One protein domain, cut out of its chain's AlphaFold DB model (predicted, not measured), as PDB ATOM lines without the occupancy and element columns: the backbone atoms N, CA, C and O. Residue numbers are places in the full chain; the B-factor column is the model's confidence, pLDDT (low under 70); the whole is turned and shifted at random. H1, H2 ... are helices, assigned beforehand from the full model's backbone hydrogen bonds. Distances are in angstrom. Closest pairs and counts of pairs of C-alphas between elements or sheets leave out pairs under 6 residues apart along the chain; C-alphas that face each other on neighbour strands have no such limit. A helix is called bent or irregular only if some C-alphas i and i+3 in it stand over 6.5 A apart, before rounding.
ATOM      1  N   GLU A 196     -55.691 -47.721  34.830       86.06
ATOM      2  CA  GLU A 196     -56.516 -48.278  33.751       86.06
ATOM      3  C   GLU A 196     -57.799 -47.465  33.532       86.06
ATOM      4  O   GLU A 196     -58.034 -46.972  32.432       86.06
ATOM      5  N   LEU A 197     -58.582 -47.235  34.594       85.19
ATOM      6  CA  LEU A 197     -59.826 -46.462  34.502       85.19
ATOM      7  C   LEU A 197     -59.567 -45.013  34.084       85.19
ATOM      8  O   LEU A 197     -60.346 -44.428  33.333       85.19
ATOM      9  N   TYR A 198     -58.474 -44.432  34.576       90.62
ATOM     10  CA  TYR A 198     -58.063 -43.084  34.211       90.62
ATOM     11  C   TYR A 198     -57.673 -42.985  32.728       90.62
ATOM     12  O   TYR A 198     -58.075 -42.043  32.042       90.62
ATOM     13  N   TYR A 199     -56.940 -43.972  32.209       89.94
ATOM     14  CA  TYR A 199     -56.573 -44.038  30.797       89.94
ATOM     15  C   TYR A 199     -57.785 -44.255  29.885       89.94
ATOM     16  O   TYR A 199     -57.896 -43.586  28.854       89.94
ATOM     17  N   ASP A 200     -58.719 -45.125  30.269       85.44
ATOM     18  CA  ASP A 200     -59.942 -45.374  29.502       85.44
ATOM     19  C   ASP A 200     -60.798 -44.113  29.361       85.44
ATOM     20  O   ASP A 200     -61.263 -43.791  28.262       85.44
ATOM     21  N   GLU A 201     -60.957 -43.350  30.444       86.50
ATOM     22  CA  GLU A 201     -61.699 -42.091  30.407       86.50
ATOM     23  C   GLU A 201     -60.991 -41.034  29.550       86.50
ATOM     24  O   GLU A 201     -61.630 -40.354  28.741       86.50
ATOM     25  N   ALA A 202     -59.662 -40.940  29.646       87.75
ATOM     26  CA  ALA A 202     -58.877 -40.039  28.810       87.75
ATOM     27  C   ALA A 202     -58.962 -40.418  27.316       87.75
ATOM     28  O   ALA A 202     -59.078 -39.548  26.449       87.75
ATOM     29  N   ASN A 203     -58.972 -41.716  27.003       86.94
ATOM     30  CA  ASN A 203     -59.138 -42.229  25.644       86.94
ATOM     31  C   ASN A 203     -60.550 -41.958  25.107       86.94
ATOM     32  O   ASN A 203     -60.723 -41.630  23.929       86.94
ATOM     33  N   PHE A 204     -61.562 -42.045  25.967       83.38
ATOM     34  CA  PHE A 204     -62.924 -41.662  25.625       83.38
ATOM     35  C   PHE A 204     -63.028 -40.159  25.331       83.38
ATOM     36  O   PHE A 204     -63.559 -39.784  24.283       83.38
ATOM     37  N   LEU A 205     -62.450 -39.306  26.188       83.94
ATOM     38  CA  LEU A 205     -62.388 -37.863  25.955       83.94
ATOM     39  C   LEU A 205     -61.726 -37.558  24.609       83.94
ATOM     40  O   LEU A 205     -62.286 -36.794  23.824       83.94
ATOM     41  N   ARG A 206     -60.586 -38.191  24.302       83.56
ATOM     42  CA  ARG A 206     -59.897 -38.041  23.013       83.56
ATOM     43  C   ARG A 206     -60.817 -38.361  21.837       83.56
ATOM     44  O   ARG A 206     -60.919 -37.552  20.918       83.56
ATOM     45  N   ARG A 207     -61.521 -39.501  21.875       80.44
ATOM     46  CA  ARG A 207     -62.467 -39.904  20.814       80.44
ATOM     47  C   ARG A 207     -63.587 -38.880  20.610       80.44
ATOM     48  O   ARG A 207     -64.067 -38.742  19.489       80.44
ATOM     49  N   GLN A 208     -63.997 -38.171  21.665       77.00
ATOM     50  CA  GLN A 208     -64.989 -37.097  21.573       77.00
ATOM     51  C   GLN A 208     -64.419 -35.759  21.087       77.00
ATOM     52  O   GLN A 208     -65.108 -35.031  20.375       77.00
ATOM     53  N   THR A 209     -63.195 -35.406  21.488       70.31
ATOM     54  CA  THR A 209     -62.620 -34.072  21.233       70.31
ATOM     55  C   THR A 209     -61.825 -33.979  19.939       70.31
ATOM     56  O   THR A 209     -61.744 -32.882  19.386       70.31
ATOM     57  N   SER A 210     -61.263 -35.073  19.413       58.09
ATOM     58  CA  SER A 210     -60.453 -34.972  18.199       58.09
ATOM     59  C   SER A 210     -60.332 -36.259  17.381       58.09
ATOM     60  O   SER A 210     -59.985 -37.310  17.913       58.09
ATOM     61  N   PRO A 211     -60.466 -36.160  16.045       56.12
ATOM     62  CA  PRO A 211     -59.907 -37.126  15.105       56.12
ATOM     63  C   PRO A 211     -58.476 -36.764  14.642       56.12
ATOM     64  O   PRO A 211     -57.916 -37.485  13.821       56.12
ATOM     65  N   SER A 212     -57.881 -35.646  15.103       58.81
ATOM     66  CA  SER A 212     -56.601 -35.137  14.573       58.81
ATOM     67  C   SER A 212     -55.417 -35.280  15.539       58.81
ATOM     68  O   SER A 212     -55.497 -34.911  16.709       58.81
ATOM     69  N   ILE A 213     -54.277 -35.722  14.997       61.78
ATOM     70  CA  ILE A 213     -53.000 -35.940  15.705       61.78
ATOM     71  C   ILE A 213     -52.482 -34.659  16.395       61.78
ATOM     72  O   ILE A 213     -51.795 -34.739  17.407       61.78
ATOM     73  N   SER A 214     -52.837 -33.465  15.903       63.88
ATOM     74  CA  SER A 214     -52.348 -32.187  16.448       63.88
ATOM     75  C   SER A 214     -52.868 -31.837  17.845       63.88
ATOM     76  O   SER A 214     -52.302 -30.958  18.487       63.88
ATOM     77  N   GLN A 215     -53.933 -32.490  18.324       72.25
ATOM     78  CA  GLN A 215     -54.437 -32.295  19.690       72.25
ATOM     79  C   GLN A 215     -54.007 -33.407  20.655       72.25
ATOM     80  O   GLN A 215     -54.091 -33.205  21.865       72.25
ATOM     81  N   ASP A 216     -53.481 -34.530  20.149       82.38
ATOM     82  CA  ASP A 216     -53.047 -35.656  20.985       82.38
ATOM     83  C   ASP A 216     -51.951 -35.221  21.968       82.38
ATOM     84  O   ASP A 216     -52.001 -35.593  23.134       82.38
ATOM     85  N   GLU A 217     -51.014 -34.363  21.557       84.06
ATOM     86  CA  GLU A 217     -49.934 -33.895  22.435       84.06
ATOM     87  C   GLU A 217     -50.456 -33.128  23.663       84.06
ATOM     88  O   GLU A 217     -49.965 -33.321  24.776       84.06
ATOM     89  N   ALA A 218     -51.478 -32.283  23.486       84.94
ATOM     90  CA  ALA A 218     -52.076 -31.532  24.587       84.94
ATOM     91  C   ALA A 218     -52.812 -32.460  25.565       84.94
ATOM     92  O   ALA A 218     -52.695 -32.289  26.779       84.94
ATOM     93  N   ILE A 219     -53.525 -33.463  25.044       87.50
ATOM     94  CA  ILE A 219     -54.233 -34.455  25.862       87.50
ATOM     95  C   ILE A 219     -53.225 -35.341  26.606       87.50
ATOM     96  O   ILE A 219     -53.390 -35.575  27.796       87.50
ATOM     97  N   ILE A 220     -52.144 -35.780  25.953       89.88
ATOM     98  CA  ILE A 220     -51.086 -36.596  26.572       89.88
ATOM     99  C   ILE A 220     -50.406 -35.832  27.710       89.88
ATOM    100  O   ILE A 220     -50.234 -36.380  28.796       89.88
ATOM    101  N   LYS A 221     -50.050 -34.560  27.494       88.38
ATOM    102  CA  LYS A 221     -49.448 -33.718  28.541       88.38
ATOM    103  C   LYS A 221     -50.367 -33.598  29.753       88.38
ATOM    104  O   LYS A 221     -49.930 -33.857  30.871       88.38
ATOM    105  N   ARG A 222     -51.651 -33.312  29.522       89.50
ATOM    106  CA  ARG A 222     -52.653 -33.251  30.594       89.50
ATOM    107  C   ARG A 222     -52.847 -34.587  31.299       89.50
ATOM    108  O   ARG A 222     -52.913 -34.609  32.521       89.50
ATOM    109  N   PHE A 223     -52.852 -35.692  30.559       92.00
ATOM    110  CA  PHE A 223     -52.960 -37.029  31.131       92.00
ATOM    111  C   PHE A 223     -51.817 -37.312  32.113       92.00
ATOM    112  O   PHE A 223     -52.062 -37.756  33.234       92.00
ATOM    113  N   ILE A 224     -50.579 -37.009  31.710       91.44
ATOM    114  CA  ILE A 224     -49.384 -37.204  32.538       91.44
ATOM    115  C   ILE A 224     -49.423 -36.295  33.774       91.44
ATOM    116  O   ILE A 224     -49.172 -36.765  34.881       91.44
ATOM    117  N   GLU A 225     -49.759 -35.013  33.611       89.06
ATOM    118  CA  GLU A 225     -49.872 -34.054  34.721       89.06
ATOM    119  C   GLU A 225     -50.920 -34.476  35.758       89.06
ATOM    120  O   GLU A 225     -50.667 -34.369  36.960       89.06
ATOM    121  N   GLY A 226     -52.057 -34.997  35.292       88.88
ATOM    122  CA  GLY A 226     -53.153 -35.477  36.129       88.88
ATOM    123  C   GLY A 226     -52.942 -36.863  36.740       88.88
ATOM    124  O   GLY A 226     -53.797 -37.312  37.496       88.88
ATOM    125  N   CYS A 227     -51.844 -37.563  36.430       90.69
ATOM    126  CA  CYS A 227     -51.541 -38.873  37.009       90.69
ATOM    127  C   CYS A 227     -51.038 -38.722  38.451       90.69
ATOM    128  O   CYS A 227     -50.041 -38.034  38.684       90.69
ATOM    129  N   ASP A 228     -51.694 -39.368  39.414       87.69
ATOM    130  CA  ASP A 228     -51.414 -39.205  40.850       87.69
ATOM    131  C   ASP A 228     -50.074 -39.825  41.261       87.69
ATOM    132  O   ASP A 228     -49.368 -39.302  42.127       87.69
ATOM    133  N   ASP A 229     -49.708 -40.943  40.632       85.50
ATOM    134  CA  ASP A 229     -48.484 -41.663  40.955       85.50
ATOM    135  C   ASP A 229     -47.263 -40.954  40.346       85.50
ATOM    136  O   ASP A 229     -47.078 -40.882  39.125       85.50
ATOM    137  N   ARG A 230     -46.394 -40.431  41.221       83.12
ATOM    138  CA  ARG A 230     -45.170 -39.717  40.832       83.12
ATOM    139  C   ARG A 230     -44.231 -40.590  39.995       83.12
ATOM    140  O   ARG A 230     -43.598 -40.067  39.075       83.12
ATOM    141  N   LEU A 231     -44.127 -41.883  40.290       83.25
ATOM    142  CA  LEU A 231     -43.267 -42.807  39.558       83.25
ATOM    143  C   LEU A 231     -43.822 -43.038  38.151       83.25
ATOM    144  O   LEU A 231     -43.076 -42.913  37.178       83.25
ATOM    145  N   TYR A 232     -45.128 -43.296  38.019       87.81
ATOM    146  CA  TYR A 232     -45.769 -43.429  36.705       87.81
ATOM    147  C   TYR A 232     -45.638 -42.147  35.892       87.81
ATOM    148  O   TYR A 232     -45.219 -42.201  34.737       87.81
ATOM    149  N   ARG A 233     -45.869 -40.986  36.511       87.94
ATOM    150  CA  ARG A 233     -45.676 -39.683  35.870       87.94
ATOM    151  C   ARG A 233     -44.263 -39.531  35.307       87.94
ATOM    152  O   ARG A 233     -44.104 -39.173  34.139       87.94
ATOM    153  N   ARG A 234     -43.226 -39.829  36.099       84.00
ATOM    154  CA  ARG A 234     -41.826 -39.733  35.651       84.00
ATOM    155  C   ARG A 234     -41.496 -40.749  34.557       84.00
ATOM    156  O   ARG A 234     -40.845 -40.373  33.584       84.00
ATOM    157  N   ARG A 235     -41.962 -41.998  34.674       86.00
ATOM    158  CA  ARG A 235     -41.745 -43.051  33.665       86.00
ATOM    159  C   ARG A 235     -42.398 -42.700  32.334       86.00
ATOM    160  O   ARG A 235     -41.718 -42.733  31.314       86.00
ATOM    161  N   LEU A 236     -43.666 -42.291  32.352       87.88
ATOM    162  CA  LEU A 236     -44.393 -41.854  31.157       87.88
ATOM    163  C   LEU A 236     -43.719 -40.637  30.518       87.88
ATOM    164  O   LEU A 236     -43.492 -40.625  29.311       87.88
ATOM    165  N   THR A 237     -43.319 -39.650  31.327       86.69
ATOM    166  CA  THR A 237     -42.582 -38.474  30.839       86.69
ATOM    167  C   THR A 237     -41.270 -38.883  30.171       86.69
ATOM    168  O   THR A 237     -40.992 -38.449  29.059       86.69
ATOM    169  N   HIS A 238     -40.470 -39.742  30.810       83.75
ATOM    170  CA  HIS A 238     -39.192 -40.203  30.266       83.75
ATOM    171  C   HIS A 238     -39.371 -41.014  28.974       83.75
ATOM    172  O   HIS A 238     -38.688 -40.760  27.982       83.75
ATOM    173  N   ALA A 239     -40.317 -41.955  28.958       81.44
ATOM    174  CA  ALA A 239     -40.593 -42.801  27.803       81.44
ATOM    175  C   ALA A 239     -41.084 -41.996  26.588       81.44
ATOM    176  O   ALA A 239     -40.728 -42.303  25.451       81.44
ATOM    177  N   LEU A 240     -41.860 -40.936  26.826       83.50
ATOM    178  CA  LEU A 240     -42.423 -40.091  25.772       83.50
ATOM    179  C   LEU A 240     -41.514 -38.916  25.380       83.50
ATOM    180  O   LEU A 240     -41.719 -38.337  24.317       83.50
ATOM    181  N   ARG A 241     -40.484 -38.584  26.174       77.50
ATOM    182  CA  ARG A 241     -39.510 -37.512  25.875       77.50
ATOM    183  C   ARG A 241     -38.611 -37.839  24.679       77.50
ATOM    184  O   ARG A 241     -38.221 -36.932  23.951       77.50
ATOM    185  N   ASN A 242     -38.307 -39.121  24.466       66.44
ATOM    186  CA  ASN A 242     -37.379 -39.587  23.427       66.44
ATOM    187  C   ASN A 242     -38.075 -40.013  22.115       66.44
ATOM    188  O   ASN A 242     -37.415 -40.542  21.222       66.44
ATOM    189  N   GLY A 243     -39.391 -39.807  21.982       60.38
ATOM    190  CA  GLY A 243     -40.174 -40.233  20.818       60.38
ATOM    191  C   GLY A 243     -41.280 -39.251  20.428       60.38
ATOM    192  O   GLY A 243     -41.498 -38.236  21.082       60.38
ATOM    193  N   ASN A 244     -42.003 -39.558  19.346       71.56
ATOM    194  CA  ASN A 244     -43.183 -38.784  18.957       71.56
ATOM    195  C   ASN A 244     -44.290 -38.976  20.010       71.56
ATOM    196  O   ASN A 244     -44.734 -40.107  20.233       71.56
ATOM    197  N   MET A 245     -44.750 -37.873  20.615       79.75
ATOM    198  CA  MET A 245     -45.879 -37.811  21.557       79.75
ATOM    199  C   MET A 245     -47.186 -38.193  20.850       79.75
ATOM    200  O   MET A 245     -47.967 -37.349  20.421       79.75
ATOM    201  N   THR A 246     -47.395 -39.495  20.683       83.81
ATOM    202  CA  THR A 246     -48.569 -40.077  20.033       83.81
ATOM    203  C   THR A 246     -49.396 -40.842  21.048       83.81
ATOM    204  O   THR A 246     -48.855 -41.478  21.956       83.81
ATOM    205  N   TRP A 247     -50.715 -40.826  20.865       84.94
ATOM    206  CA  TRP A 247     -51.618 -41.543  21.761       84.94
ATOM    207  C   TRP A 247     -51.342 -43.047  21.772       84.94
ATOM    208  O   TRP A 247     -51.373 -43.683  22.820       84.94
ATOM    209  N   THR A 248     -50.990 -43.610  20.613       83.06
ATOM    210  CA  THR A 248     -50.597 -45.016  20.482       83.06
ATOM    211  C   THR A 248     -49.398 -45.340  21.368       83.06
ATOM    212  O   THR A 248     -49.425 -46.335  22.088       83.06
ATOM    213  N   ARG A 249     -48.360 -44.490  21.377       84.62
ATOM    214  CA  ARG A 249     -47.193 -44.711  22.238       84.62
ATOM    215  C   ARG A 249     -47.543 -44.574  23.716       84.62
ATOM    216  O   ARG A 249     -47.097 -45.407  24.494       84.62
ATOM    217  N   LEU A 250     -48.353 -43.581  24.090       88.50
ATOM    218  CA  LEU A 250     -48.847 -43.457  25.465       88.50
ATOM    219  C   LEU A 250     -49.570 -44.741  25.902       88.50
ATOM    220  O   LEU A 250     -49.270 -45.265  26.969       88.50
ATOM    221  N   GLY A 251     -50.456 -45.278  25.059       84.56
ATOM    222  CA  GLY A 251     -51.174 -46.521  25.342       84.56
ATOM    223  C   GLY A 251     -50.253 -47.719  25.561       84.56
ATOM    224  O   GLY A 251     -50.465 -48.488  26.494       84.56
ATOM    225  N   HIS A 252     -49.190 -47.845  24.764       83.69
ATOM    226  CA  HIS A 252     -48.173 -48.877  24.973       83.69
ATOM    227  C   HIS A 252     -47.488 -48.765  26.336       83.69
ATOM    228  O   HIS A 252     -47.356 -49.763  27.040       83.69
ATOM    229  N   GLU A 253     -47.050 -47.564  26.712       87.00
ATOM    230  CA  GLU A 253     -46.356 -47.357  27.987       87.00
ATOM    231  C   GLU A 253     -47.292 -47.590  29.178       87.00
ATOM    232  O   GLU A 253     -46.911 -48.262  30.133       87.00
ATOM    233  N   VAL A 254     -48.540 -47.116  29.102       87.50
ATOM    234  CA  VAL A 254     -49.560 -47.399  30.125       87.50
ATOM    235  C   VAL A 254     -49.798 -48.904  30.245       87.50
ATOM    236  O   VAL A 254     -49.837 -49.420  31.359       87.50
ATOM    237  N   GLN A 255     -49.868 -49.636  29.130       80.75
ATOM    238  CA  GLN A 255     -50.039 -51.086  29.177       80.75
ATOM    239  C   GLN A 255     -48.850 -51.800  29.822       80.75
ATOM    240  O   GLN A 255     -49.039 -52.745  30.587       80.75
ATOM    241  N   HIS A 256     -47.624 -51.356  29.539       83.50
ATOM    242  CA  HIS A 256     -46.440 -51.883  30.211       83.50
ATOM    243  C   HIS A 256     -46.512 -51.670  31.724       83.50
ATOM    244  O   HIS A 256     -46.224 -52.605  32.469       83.50
ATOM    245  N   LEU A 257     -46.947 -50.488  32.172       86.06
ATOM    246  CA  LEU A 257     -47.121 -50.194  33.595       86.06
ATOM    247  C   LEU A 257     -48.195 -51.076  34.243       86.06
ATOM    248  O   LEU A 257     -47.950 -51.620  35.315       86.06
ATOM    249  N   LEU A 258     -49.344 -51.270  33.585       85.38
ATOM    250  CA  LEU A 258     -50.423 -52.129  34.090       85.38
ATOM    251  C   LEU A 258     -49.994 -53.599  34.189       85.38
ATOM    252  O   LEU A 258     -50.223 -54.242  35.211       85.38
ATOM    253  N   ASN A 259     -49.321 -54.121  33.160       78.06
ATOM    254  CA  ASN A 259     -48.799 -55.489  33.166       78.06
ATOM    255  C   ASN A 259     -47.747 -55.692  34.263       78.06
ATOM    256  O   ASN A 259     -47.689 -56.752  34.883       78.06
ATOM    257  N   GLU A 260     -46.891 -54.694  34.489       81.06
ATOM    258  CA  GLU A 260     -45.896 -54.733  35.559       81.06
ATOM    259  C   GLU A 260     -46.570 -54.706  36.935       81.06
ATOM    260  O   GLU A 260     -46.212 -55.504  37.799       81.06
ATOM    261  N   GLU A 261     -47.578 -53.855  37.135       82.56
ATOM    262  CA  GLU A 261     -48.349 -53.802  38.379       82.56
ATOM    263  C   GLU A 261     -49.028 -55.149  38.673       82.56
ATOM    264  O   GLU A 261     -48.868 -55.696  39.768       82.56
ATOM    265  N   GLU A 262     -49.710 -55.727  37.682       81.12
ATOM    266  CA  GLU A 262     -50.337 -57.046  37.790       81.12
ATOM    267  C   GLU A 262     -49.298 -58.134  38.096       81.12
ATOM    268  O   GLU A 262     -49.481 -58.947  39.007       81.12
ATOM    269  N   TYR A 263     -48.164 -58.129  37.390       78.31
ATOM    270  CA  TYR A 263     -47.083 -59.078  37.637       78.31
ATOM    271  C   TYR A 263     -46.550 -58.966  39.068       78.31
ATOM    272  O   TYR A 263     -46.378 -59.981  39.742       78.31
ATOM    273  N   MET A 264     -46.327 -57.747  39.564       78.88
ATOM    274  CA  MET A 264     -45.835 -57.507  40.920       78.88
ATOM    275  C   MET A 264     -46.848 -57.936  41.987       78.88
ATOM    276  O   MET A 264     -46.452 -58.494  43.014       78.88
ATOM    277  N   GLN A 265     -48.148 -57.738  41.750       80.12
ATOM    278  CA  GLN A 265     -49.211 -58.241  42.625       80.12
ATOM    279  C   GLN A 265     -49.231 -59.775  42.654       80.12
ATOM    280  O   GLN A 265     -49.231 -60.372  43.735       80.12
ATOM    281  N   ASN A 266     -49.146 -60.416  41.488       78.19
ATOM    282  CA  ASN A 266     -49.104 -61.872  41.363       78.19
ATOM    283  C   ASN A 266     -47.840 -62.466  42.004       78.19
ATOM    284  O   ASN A 266     -47.911 -63.473  42.705       78.19
ATOM    285  N   GLN A 267     -46.691 -61.808  41.846       79.31
ATOM    286  CA  GLN A 267     -45.441 -62.158  42.521       79.31
ATOM    287  C   GLN A 267     -45.567 -62.035  44.043       79.31
ATOM    288  O   GLN A 267     -45.129 -62.928  44.767       79.31
ATOM    289  N   LYS A 268     -46.170 -60.954  44.548       82.19
ATOM    290  CA  LYS A 268     -46.394 -60.771  45.987       82.19
ATOM    291  C   LYS A 268     -47.295 -61.871  46.552       82.19
ATOM    292  O   LYS A 268     -47.005 -62.388  47.629       82.19
ATOM    293  N   TYR A 269     -48.342 -62.252  45.819       79.94
ATOM    294  CA  TYR A 269     -49.191 -63.390  46.168       79.94
ATOM    295  C   TYR A 269     -48.396 -64.700  46.182       79.94
ATOM    296  O   TYR A 269     -48.431 -65.421  47.176       79.94
ATOM    297  N   ALA A 270     -47.633 -64.975  45.124       78.50
ATOM    298  CA  ALA A 270     -46.859 -66.203  44.975       78.50
ATOM    299  C   ALA A 270     -45.806 -66.371  46.083       78.50
ATOM    300  O   ALA A 270     -45.655 -67.456  46.637       78.50
ATOM    301  N   LEU A 271     -45.124 -65.286  46.464       80.75
ATOM    302  CA  LEU A 271     -44.174 -65.285  47.581       80.75
ATOM    303  C   LEU A 271     -44.852 -65.496  48.942       80.75
ATOM    304  O   LEU A 271     -44.239 -66.065  49.841       80.75
ATOM    305  N   ALA A 272     -46.101 -65.054  49.107       82.75
ATOM    306  CA  ALA A 272     -46.879 -65.315  50.317       82.75
ATOM    307  C   ALA A 272     -47.411 -66.761  50.388       82.75
ATOM    308  O   ALA A 272     -47.679 -67.251  51.481       82.75
ATOM    309  N   HIS A 273     -47.533 -67.443  49.243       83.75
ATOM    310  CA  HIS A 273     -48.054 -68.810  49.114       83.75
ATOM    311  C   HIS A 273     -46.970 -69.771  48.612       83.75
ATOM    312  O   HIS A 273     -47.156 -70.522  47.650       83.75
ATOM    313  N   GLN A 274     -45.809 -69.716  49.266       86.19
ATOM    314  CA  GLN A 274     -44.726 -70.657  49.028       86.19
ATOM    315  C   GLN A 274     -44.975 -71.956  49.806       86.19
ATOM    316  O   GLN A 274     -45.204 -71.943  51.015       86.19
ATOM    317  N   ASN A 275     -44.914 -73.081  49.104       83.38
ATOM    318  CA  ASN A 275     -45.005 -74.417  49.673       83.38
ATOM    319  C   ASN A 275     -43.674 -74.829  50.325       83.38
ATOM    320  O   ASN A 275     -42.607 -74.289  50.023       83.38
ATOM    321  N   GLU A 276     -43.722 -75.845  51.187       84.56
ATOM    322  CA  GLU A 276     -42.546 -76.364  51.906       84.56
ATOM    323  C   GLU A 276     -41.448 -76.913  50.978       84.56
ATOM    324  O   GLU A 276     -40.272 -76.919  51.338       84.56
ATOM    325  N   ASP A 277     -41.811 -77.344  49.768       81.94
ATOM    326  CA  ASP A 277     -40.886 -77.817  48.731       81.94
ATOM    327  C   ASP A 277     -40.207 -76.674  47.947       81.94
ATOM    328  O   ASP A 277     -39.428 -76.919  47.022       81.94
ATOM    329  N   GLY A 278     -40.502 -75.419  48.307       78.12
ATOM    330  CA  GLY A 278     -39.990 -74.211  47.670       78.12
ATOM    331  C   GLY A 278     -40.758 -73.780  46.418       78.12
ATOM    332  O   GLY A 278     -40.407 -72.746  45.844       78.12
ATOM    333  N   SER A 279     -41.790 -74.521  45.997       83.31
ATOM    334  CA  SER A 279     -42.682 -74.114  44.905       83.31
ATOM    335  C   SER A 279     -43.608 -72.975  45.330       83.31
ATOM    336  O   SER A 279     -43.916 -72.824  46.508       83.31
ATOM    337  N   VAL A 280     -44.050 -72.153  44.380       83.69
ATOM    338  CA  VAL A 280     -44.987 -71.050  44.643       83.69
ATOM    339  C   VAL A 280     -46.312 -71.284  43.933       83.69
ATOM    340  O   VAL A 280     -46.328 -71.676  42.760       83.69
ATOM    341  N   LEU A 281     -47.412 -71.035  44.644       81.31
ATOM    342  CA  LEU A 281     -48.764 -71.076  44.099       81.31
ATOM    343  C   LEU A 281     -49.129 -69.714  43.503       81.31
ATOM    344  O   LEU A 281     -49.062 -68.686  44.175       81.31
ATOM    345  N   TRP A 282     -49.527 -69.706  42.239       79.75
ATOM    346  CA  TRP A 282     -50.021 -68.514  41.560       79.75
ATOM    347  C   TRP A 282     -51.525 -68.321  41.805       79.75
ATOM    348  O   TRP A 282     -52.220 -69.292  42.109       79.75
ATOM    349  N   PRO A 283     -52.054 -67.093  41.645       74.00
ATOM    350  CA  PRO A 283     -53.488 -66.824  41.813       74.00
ATOM    351  C   PRO A 283     -54.391 -67.637  40.875       74.00
ATOM    352  O   PRO A 283     -55.551 -67.877  41.191       74.00
ATOM    353  N   ASP A 284     -53.857 -68.084  39.737       77.00
ATOM    354  CA  ASP A 284     -54.535 -68.953  38.770       77.00
ATOM    355  C   ASP A 284     -54.567 -70.440  39.189       77.00
ATOM    356  O   ASP A 284     -55.069 -71.287  38.450       77.00
ATOM    357  N   GLY A 285     -54.019 -70.774  40.362       75.38
ATOM    358  CA  GLY A 285     -53.922 -72.136  40.883       75.38
ATOM    359  C   GLY A 285     -52.732 -72.937  40.345       75.38
ATOM    360  O   GLY A 285     -52.560 -74.097  40.723       75.38
ATOM    361  N   SER A 286     -51.890 -72.356  39.483       80.19
ATOM    362  CA  SER A 286     -50.702 -73.032  38.959       80.19
ATOM    363  C   SER A 286     -49.554 -73.048  39.974       80.19
ATOM    364  O   SER A 286     -49.327 -72.094  40.718       80.19
ATOM    365  N   VAL A 287     -48.791 -74.143  39.999       79.81
ATOM    366  CA  VAL A 287     -47.617 -74.299  40.871       79.81
ATOM    367  C   VAL A 287     -46.346 -74.145  40.041       79.81
ATOM    368  O   VAL A 287     -46.159 -74.851  39.047       79.81
ATOM    369  N   LYS A 288     -45.448 -73.235  40.441       78.25
ATOM    370  CA  LYS A 288     -44.163 -73.016  39.754       78.25
ATOM    371  C   LYS A 288     -42.977 -73.320  40.669       78.25
ATOM    372  O   LYS A 288     -42.859 -72.767  41.755       78.25
ATOM    373  N   HIS A 289     -42.056 -74.155  40.181       67.62
ATOM    374  CA  HIS A 289     -40.804 -74.518  40.871       67.62
ATOM    375  C   HIS A 289     -39.607 -73.627  40.498       67.62
ATOM    376  O   HIS A 289     -38.559 -73.688  41.133       67.62
TER     377      HIS A 289
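What this domain is: This is residues 196 to 289 of the 321 residues of an uncharacterized protein of Penicillium decumbens (UniProt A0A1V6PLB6). Three shorter helices, H1, H2 and H3, gather round the first part of one long helix, H4, in a loose bundle at one end of the model; H4 then runs on as a long arm to a tail, residues 273 to 289, which folds back on itself in a small loop. Residues 259 to 264 of H4 stand free between the bundle and the tail, and the arm and tail make most of the length. The printed part has 94 residues, with four named helices in the order H1, H2, H3, H4 and no named strand; the class is all helix. The whole is loose, with a radius of gyration of the C-alphas of 17.8 A and spans of 57 by 25 by 21 A.

How they stand to each other: H1, residues 196 to 209, H2, residues 213 to 225, H3, residues 230 to 241, and H4, residues 247 to 272, form an up and down bundle, each helix running against the one before it. H1 and H2 touch as a helical hairpin, the closest C-alphas being those of Ala 202 and Phe 223 at 7.0 A, at a shallow tilt of 32 degrees, only just short of steep. H2 touches H3 with residues 224 to 225 alone, in a second hairpin; the closest C-alphas, of Ile 224 and Arg 233, are 5.6 A apart, and the shallow tilt is 27 degrees. H3 and H4 form a third hairpin at a steep tilt of 39 degrees, where H4 touches with residues 249 to 257 alone; the closest C-alphas, of Leu 236 and Glu 253, are 6.6 A apart. H4 also touches H2, the same way at a shallow tilt of 34 degrees, only just short of steep; the closest C-alphas, of Asp 216 and Trp 247, are 6.1 A apart. H1 and H4 only just touch, with 3 pairs of C-alphas within 8 A, the closest being those of Glu 196 and Leu 258 at 7.2 A. H1 and H3 are apart. In H1, H3 and H4 every O i to N i+4 pair is within hydrogen-bond range; in H2, 7 of 9 are.

Where its parts are: H1 begins at C-alpha 196, (-56.516, -48.278, 33.751), and is 19.9 A long. H2 is 19.4 A long and only just irregular, with C-alphas 214 and 217 6.7 A apart. H3 is 16.1 A long. H4 runs 37.5 A, from C-alpha 247 at (-51.618, -41.543, 21.761) to C-alpha 272 at (-46.879, -65.315, 50.317). In the tail, residues 280 to 281 pair with residues 287 to 288, antiparallel.

The domain as a whole: The two C-alphas farthest apart, of Ser 214 and Glu 276, are 57.5 A apart. The printed part has no cut, and the three links between the helices are tight. The mean pLDDT of the printed part is 81.4; residues 210 to 214, 242 to 243 and 289 are under 70.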